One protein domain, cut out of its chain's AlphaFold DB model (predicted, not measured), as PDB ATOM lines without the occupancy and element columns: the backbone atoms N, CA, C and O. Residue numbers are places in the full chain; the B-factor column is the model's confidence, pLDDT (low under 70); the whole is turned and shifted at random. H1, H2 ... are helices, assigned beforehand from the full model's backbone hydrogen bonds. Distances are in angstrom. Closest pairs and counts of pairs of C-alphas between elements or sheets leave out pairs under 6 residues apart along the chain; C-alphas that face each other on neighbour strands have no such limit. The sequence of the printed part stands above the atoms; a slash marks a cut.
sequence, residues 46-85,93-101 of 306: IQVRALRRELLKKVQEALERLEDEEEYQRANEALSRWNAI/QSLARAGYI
ATOM      1  N   ILE A  46     157.865   2.098  21.320       71.81
ATOM      2  CA  ILE A  46     157.186   2.878  22.375       71.81
ATOM      3  C   ILE A  46     155.655   2.750  22.295       71.81
ATOM      4  O   ILE A  46     154.998   2.602  23.315       71.81
ATOM      5  N   GLN A  47     155.102   2.677  21.081       75.12
ATOM      6  CA  GLN A  47     153.677   2.473  20.812       75.12
ATOM      7  C   GLN A  47     153.090   1.198  21.442       75.12
ATOM      8  O   GLN A  47     151.957   1.211  21.906       75.12
ATOM      9  N   VAL A  48     153.831   0.094  21.497       73.12
ATOM     10  CA  VAL A  48     153.325  -1.170  22.050       73.12
ATOM     11  C   VAL A  48     153.390  -1.177  23.575       73.12
ATOM     12  O   VAL A  48     152.450  -1.630  24.227       73.12
ATOM     13  N   ARG A  49     154.446  -0.598  24.163       74.88
ATOM     14  CA  ARG A  49     154.504  -0.354  25.617       74.88
ATOM     15  C   ARG A  49     153.389   0.588  26.053       74.88
ATOM     16  O   ARG A  49     152.735   0.354  27.069       74.88
ATOM     17  N   ALA A  50     153.139   1.596  25.230       76.00
ATOM     18  CA  ALA A  50     152.072   2.546  25.404       76.00
ATOM     19  C   ALA A  50     150.686   1.883  25.413       76.00
ATOM     20  O   ALA A  50     149.906   2.039  26.354       76.00
ATOM     21  N   LEU A  51     150.409   1.065  24.397       81.25
ATOM     22  CA  LEU A  51     149.171   0.296  24.302       81.25
ATOM     23  C   LEU A  51     149.030  -0.714  25.448       81.25
ATOM     24  O   LEU A  51     147.930  -0.902  25.958       81.25
ATOM     25  N   ARG A  52     150.127  -1.329  25.914       77.50
ATOM     26  CA  ARG A  52     150.113  -2.221  27.086       77.50
ATOM     27  C   ARG A  52     149.663  -1.480  28.342       77.50
ATOM     28  O   ARG A  52     148.791  -1.979  29.048       77.50
ATOM     29  N   ARG A  53     150.240  -0.307  28.624       79.62
ATOM     30  CA  ARG A  53     149.845   0.518  29.778       79.62
ATOM     31  C   ARG A  53     148.387   0.960  29.660       79.62
ATOM     32  O   ARG A  53     147.654   0.873  30.640       79.62
ATOM     33  N   GLU A  54     147.940   1.340  28.463       86.25
ATOM     34  CA  GLU A  54     146.538   1.696  28.214       86.25
ATOM     35  C   GLU A  54     145.586   0.515  28.461       86.25
ATOM     36  O   GLU A  54     144.559   0.676  29.118       86.25
ATOM     37  N   LEU A  55     145.932  -0.683  27.985       87.31
ATOM     38  CA  LEU A  55     145.134  -1.888  28.209       87.31
ATOM     39  C   LEU A  55     145.093  -2.279  29.686       87.31
ATOM     40  O   LEU A  55     144.016  -2.576  30.192       87.31
ATOM     41  N   LEU A  56     146.226  -2.230  30.391       82.44
ATOM     42  CA  LEU A  56     146.266  -2.489  31.832       82.44
ATOM     43  C   LEU A  56     145.411  -1.482  32.607       82.44
ATOM     44  O   LEU A  56     144.641  -1.890  33.472       82.44
ATOM     45  N   LYS A  57     145.471  -0.197  32.240       83.88
ATOM     46  CA  LYS A  57     144.634   0.851  32.833       83.88
ATOM     47  C   LYS A  57     143.149   0.594  32.578       83.88
ATOM     48  O   LYS A  57     142.366   0.669  33.512       83.88
ATOM     49  N   LYS A  58     142.763   0.210  31.355       79.50
ATOM     50  CA  LYS A  58     141.370  -0.145  31.028       79.50
ATOM     51  C   LYS A  58     140.887  -1.396  31.754       79.50
ATOM     52  O   LYS A  58     139.726  -1.450  32.134       79.50
ATOM     53  N   VAL A  59     141.746  -2.397  31.945       85.88
ATOM     54  CA  VAL A  59     141.405  -3.605  32.712       85.88
ATOM     55  C   VAL A  59     141.235  -3.270  34.191       85.88
ATOM     56  O   VAL A  59     140.286  -3.746  34.801       85.88
ATOM     57  N   GLN A  60     142.104  -2.431  34.753       76.50
ATOM     58  CA  GLN A  60     141.983  -1.971  36.134       76.50
ATOM     59  C   GLN A  60     140.726  -1.113  36.335       76.50
ATOM     60  O   GLN A  60     139.960  -1.367  37.252       76.50
ATOM     61  N   GLU A  61     140.449  -0.180  35.426       80.88
ATOM     62  CA  GLU A  61     139.236   0.644  35.441       80.88
ATOM     63  C   GLU A  61     137.963  -0.198  35.237       80.88
ATOM     64  O   GLU A  61     136.914   0.099  35.801       80.88
ATOM     65  N   ALA A  62     138.032  -1.265  34.436       75.25
ATOM     66  CA  ALA A  62     136.938  -2.220  34.298       75.25
ATOM     67  C   ALA A  62     136.747  -3.053  35.570       75.25
ATOM     68  O   ALA A  62     135.614  -3.347  35.922       75.25
ATOM     69  N   LEU A  63     137.828  -3.416  36.264       74.62
ATOM     70  CA  LEU A  63     137.758  -4.104  37.550       74.62
ATOM     71  C   LEU A  63     137.148  -3.193  38.627       74.62
ATOM     72  O   LEU A  63     136.251  -3.631  39.333       74.62
ATOM     73  N   GLU A  64     137.558  -1.925  38.676       70.56
ATOM     74  CA  GLU A  64     137.000  -0.904  39.574       70.56
ATOM     75  C   GLU A  64     135.517  -0.620  39.254       70.56
ATOM     76  O   GLU A  64     134.699  -0.578  40.164       70.56
ATOM     77  N   ARG A  65     135.111  -0.563  37.973       64.12
ATOM     78  CA  ARG A  65     133.682  -0.492  37.585       64.12
ATOM     79  C   ARG A  65     132.868  -1.738  37.938       64.12
ATOM     80  O   ARG A  65     131.646  -1.667  38.015       64.12
ATOM     81  N   LEU A  66     133.509  -2.897  38.081       59.72
ATOM     82  CA  LEU A  66     132.840  -4.135  38.493       59.72
ATOM     83  C   LEU A  66     132.703  -4.242  40.019       59.72
ATOM     84  O   LEU A  66     131.890  -5.046  40.477       59.72
ATOM     85  N   GLU A  67     133.460  -3.459  40.796       62.78
ATOM     86  CA  GLU A  67     133.261  -3.331  42.248       62.78
ATOM     87  C   GLU A  67     131.965  -2.571  42.578       62.78
ATOM     88  O   GLU A  67     131.340  -2.838  43.606       62.78
ATOM     89  N   ASP A  68     131.497  -1.709  41.672       64.75
ATOM     90  CA  ASP A  68     130.178  -1.088  41.754       64.75
ATOM     91  C   ASP A  68     129.086  -2.114  41.387       64.75
ATOM     92  O   ASP A  68     128.746  -2.328  40.218       64.75
ATOM     93  N   GLU A  69     128.500  -2.764  42.402       65.06
ATOM     94  CA  GLU A  69     127.467  -3.800  42.218       65.06
ATOM     95  C   GLU A  69     126.302  -3.332  41.324       65.06
ATOM     96  O   GLU A  69     125.752  -4.118  40.550       65.06
ATOM     97  N   GLU A  70     125.944  -2.045  41.369       69.25
ATOM     98  CA  GLU A  70     124.892  -1.459  40.531       69.25
ATOM     99  C   GLU A  70     125.242  -1.454  39.034       69.25
ATOM    100  O   GLU A  70     124.367  -1.669  38.187       69.25
ATOM    101  N   GLU A  71     126.511  -1.233  38.681       65.06
ATOM    102  CA  GLU A  71     126.968  -1.235  37.291       65.06
ATOM    103  C   GLU A  71     127.152  -2.668  36.772       65.06
ATOM    104  O   GLU A  71     126.765  -2.964  35.637       65.06
ATOM    105  N   TYR A  72     127.595  -3.597  37.630       75.62
ATOM    106  CA  TYR A  72     127.614  -5.031  37.323       75.62
ATOM    107  C   TYR A  72     126.212  -5.582  37.026       75.62
ATOM    108  O   TYR A  72     126.008  -6.277  36.024       75.62
ATOM    109  N   GLN A  73     125.215  -5.239  37.851       73.44
ATOM    110  CA  GLN A  73     123.826  -5.633  37.595       73.44
ATOM    111  C   GLN A  73     123.302  -5.005  36.300       73.44
ATOM    112  O   GLN A  73     122.732  -5.708  35.465       73.44
ATOM    113  N   ARG A  74     123.584  -3.720  36.051       77.19
ATOM    114  CA  ARG A  74     123.211  -3.035  34.801       77.19
ATOM    115  C   ARG A  74     123.837  -3.688  33.563       77.19
ATOM    116  O   ARG A  74     123.173  -3.812  32.531       77.19
ATOM    117  N   ALA A  75     125.093  -4.121  33.650       75.06
ATOM    118  CA  ALA A  75     125.785  -4.825  32.575       75.06
ATOM    119  C   ALA A  75     125.180  -6.219  32.326       75.06
ATOM    120  O   ALA A  75     124.928  -6.585  31.175       75.06
ATOM    121  N   ASN A  76     124.861  -6.967  33.386       74.62
ATOM    122  CA  ASN A  76     124.202  -8.272  33.282       74.62
ATOM    123  C   ASN A  76     122.772  -8.174  32.739       74.62
ATOM    124  O   ASN A  76     122.351  -9.010  31.933       74.62
ATOM    125  N   GLU A  77     122.031  -7.137  33.122       80.19
ATOM    126  CA  GLU A  77     120.721  -6.824  32.554       80.19
ATOM    127  C   GLU A  77     120.828  -6.469  31.067       80.19
ATOM    128  O   GLU A  77     120.032  -6.947  30.253       80.19
ATOM    129  N   ALA A  78     121.837  -5.682  30.678       75.50
ATOM    130  CA  ALA A  78     122.098  -5.362  29.280       75.50
ATOM    131  C   ALA A  78     122.448  -6.616  28.464       75.50
ATOM    132  O   ALA A  78     121.919  -6.787  27.363       75.50
ATOM    133  N   LEU A  79     123.271  -7.515  29.011       77.56
ATOM    134  CA  LEU A  79     123.649  -8.774  28.369       77.56
ATOM    135  C   LEU A  79     122.453  -9.727  28.243       77.56
ATOM    136  O   LEU A  79     122.211 -10.287  27.175       77.56
ATOM    137  N   SER A  80     121.643  -9.843  29.295       77.31
ATOM    138  CA  SER A  80     120.402 -10.629  29.281       77.31
ATOM    139  C   SER A  80     119.407 -10.091  28.250       77.31
ATOM    140  O   SER A  80     118.778 -10.859  27.525       77.31
ATOM    141  N   ARG A  81     119.310  -8.764  28.113       72.88
ATOM    142  CA  ARG A  81     118.477  -8.096  27.104       72.88
ATOM    143  C   ARG A  81     118.993  -8.298  25.681       72.88
ATOM    144  O   ARG A  81     118.172  -8.419  24.776       72.88
ATOM    145  N   TRP A  82     120.311  -8.354  25.487       70.00
ATOM    146  CA  TRP A  82     120.936  -8.699  24.207       70.00
ATOM    147  C   TRP A  82     120.679 -10.156  23.813       70.00
ATOM    148  O   TRP A  82     120.302 -10.424  22.674       70.00
ATOM    149  N   ASN A  83     120.778 -11.081  24.768       75.75
ATOM    150  CA  ASN A  83     120.467 -12.497  24.557       75.75
ATOM    151  C   ASN A  83     118.966 -12.748  24.319       75.75
ATOM    152  O   ASN A  83     118.590 -13.748  23.715       75.75
ATOM    153  N   ALA A  84     118.101 -11.828  24.754       73.94
ATOM    154  CA  ALA A  84     116.658 -11.872  24.525       73.94
ATOM    155  C   ALA A  84     116.214 -11.279  23.168       73.94
ATOM    156  O   ALA A  84     115.008 -11.153  22.922       73.94
ATOM    157  N   ILE A  85     117.145 -10.880  22.289       72.25
ATOM    158  CA  ILE A  85     116.813 -10.333  20.968       72.25
ATOM    159  C   ILE A  85     116.398 -11.480  20.029       72.25
ATOM    160  O   ILE A  85     117.203 -12.366  19.748       72.25
ATOM    161  N   GLN A  93     114.948  -0.359  13.147       74.94
ATOM    162  CA  GLN A  93     113.644   0.260  13.383       74.94
ATOM    163  C   GLN A  93     112.671  -0.664  14.134       74.94
ATOM    164  O   GLN A  93     111.950  -0.216  15.027       74.94
ATOM    165  N   SER A  94     112.642  -1.957  13.798       74.62
ATOM    166  CA  SER A  94     111.788  -2.945  14.470       74.62
ATOM    167  C   SER A  94     112.243  -3.187  15.907       74.62
ATOM    168  O   SER A  94     111.410  -3.366  16.795       74.62
ATOM    169  N   LEU A  95     113.558  -3.164  16.131       77.25
ATOM    170  CA  LEU A  95     114.181  -3.370  17.432       77.25
ATOM    171  C   LEU A  95     113.973  -2.155  18.356       77.25
ATOM    172  O   LEU A  95     113.640  -2.324  19.530       77.25
ATOM    173  N   ALA A  96     114.039  -0.941  17.799       75.44
ATOM    174  CA  ALA A  96     113.669   0.297  18.483       75.44
ATOM    175  C   ALA A  96     112.173   0.335  18.840       75.44
ATOM    176  O   ALA A  96     111.819   0.606  19.984       75.44
ATOM    177  N   ARG A  97     111.278  -0.030  17.905       71.69
ATOM    178  CA  ARG A  97     109.826  -0.094  18.169       71.69
ATOM    179  C   ARG A  97     109.465  -1.119  19.246       71.69
ATOM    180  O   ARG A  97     108.496  -0.920  19.972       71.69
ATOM    181  N   ALA A  98     110.217  -2.211  19.332       73.31
ATOM    182  CA  ALA A  98     110.036  -3.242  20.345       73.31
ATOM    183  C   ALA A  98     110.749  -2.929  21.678       73.31
ATOM    184  O   ALA A  98     110.677  -3.738  22.596       73.31
ATOM    185  N   GLY A  99     111.411  -1.770  21.804       70.94
ATOM    186  CA  GLY A  99     112.017  -1.314  23.059       70.94
ATOM    187  C   GLY A  99     113.356  -1.973  23.408       70.94
ATOM    188  O   GLY A  99     113.843  -1.817  24.527       70.94
ATOM    189  N   TYR A 100     113.981  -2.689  22.469       70.69
ATOM    190  CA  TYR A 100     115.280  -3.356  22.652       70.69
ATOM    191  C   TYR A 100     116.485  -2.447  22.356       70.69
ATOM    192  O   TYR A 100     117.601  -2.752  22.766       70.69
ATOM    193  N   ILE A 101     116.276  -1.286  21.733       71.38
ATOM    194  CA  ILE A 101     117.285  -0.222  21.638       71.38
ATOM    195  C   ILE A 101     116.763   0.969  22.434       71.38
ATOM    196  O   ILE A 101     115.706   1.506  22.113       71.38
TER     197      ILE A 101
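This is residues 46 to 85 and 93 to 101 of the 306 residues of the protein "neuropeptide-like 1 isoform X2" of Diabrotica virgifera virgifera (western corn rootworm) (UniProt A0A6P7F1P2). Two helices meet near their ends as a wide L: the longer arm is H1, the shorter arm is H2, and a tight link makes the corner. A very short third helix, H3, lies beyond the far end of H2, across a cut in the printed part, and touches no helix; residues 46 to 65 of H1 stick out free from the corner. The printed part has 49 residues, with three named helices in the order H1, H2, H3 and no named strand, and its class is all helix. The whole is extended, with a radius of gyration of the C-alphas of 16.3 A, and flat, with spans of 47 by 27 by 13 A.

Find C-alpha 46 at (157.186, 2.878, 22.375); from there H1 runs through residues 46 to 67, 31.7 A from first to last C-alpha, and ends at C-alpha 67 at (133.261, -3.331, 42.248). After Asp 68, look at C-alpha 69 at (127.467, -3.800, 42.218), where H2 begins; it takes residues 69 to 83 and is 20.9 A long from first to last C-alpha. Past the cut, H3 holds residues 93 to 97, 6.1 A from first to last C-alpha, and its last C-alpha, that of Arg 97, is at (109.826, -0.094, 18.169).

Look first at the corner between H1 and H2. They touch only at the corner by their link, and only just, with 3 pairs of C-alphas within 8 A; H1 does so with residues 65 to 66 alone and H2 with residues 71 to 72 alone. Their closest C-alphas are those of Leu 66 and Tyr 72, 5.4 A apart. The lines of the two helices are about perpendicular, at 80 degrees, and their centres are 21.8 A apart. H3 is apart from H1, and it is apart from H2 too. In H1, H2 and H3 every O i to N i+4 pair is within hydrogen-bond range.

The two C-alphas farthest apart are those of Ile 46 and Arg 97, at 47.6 A, while the first and last printed C-alphas, those of Ile 46 and Ile 101, are 40.0 A apart. Residues 86 to 92 are not printed; across this cut, C-alphas 85 and 93 are 13.4 A apart. The link from H1 to H2 is tight, with 1 residue, and the link from H2 to H3 is the link across the cut. Besides residues 46 to 65, residues 67 to 74 stand free, of which 69 to 74 belong to H2. In the B-factor column you will find a mean pLDDT of 74.6 for the printed part; residues 65 to 71, at the corner, are under 70, where the model's confidence is low.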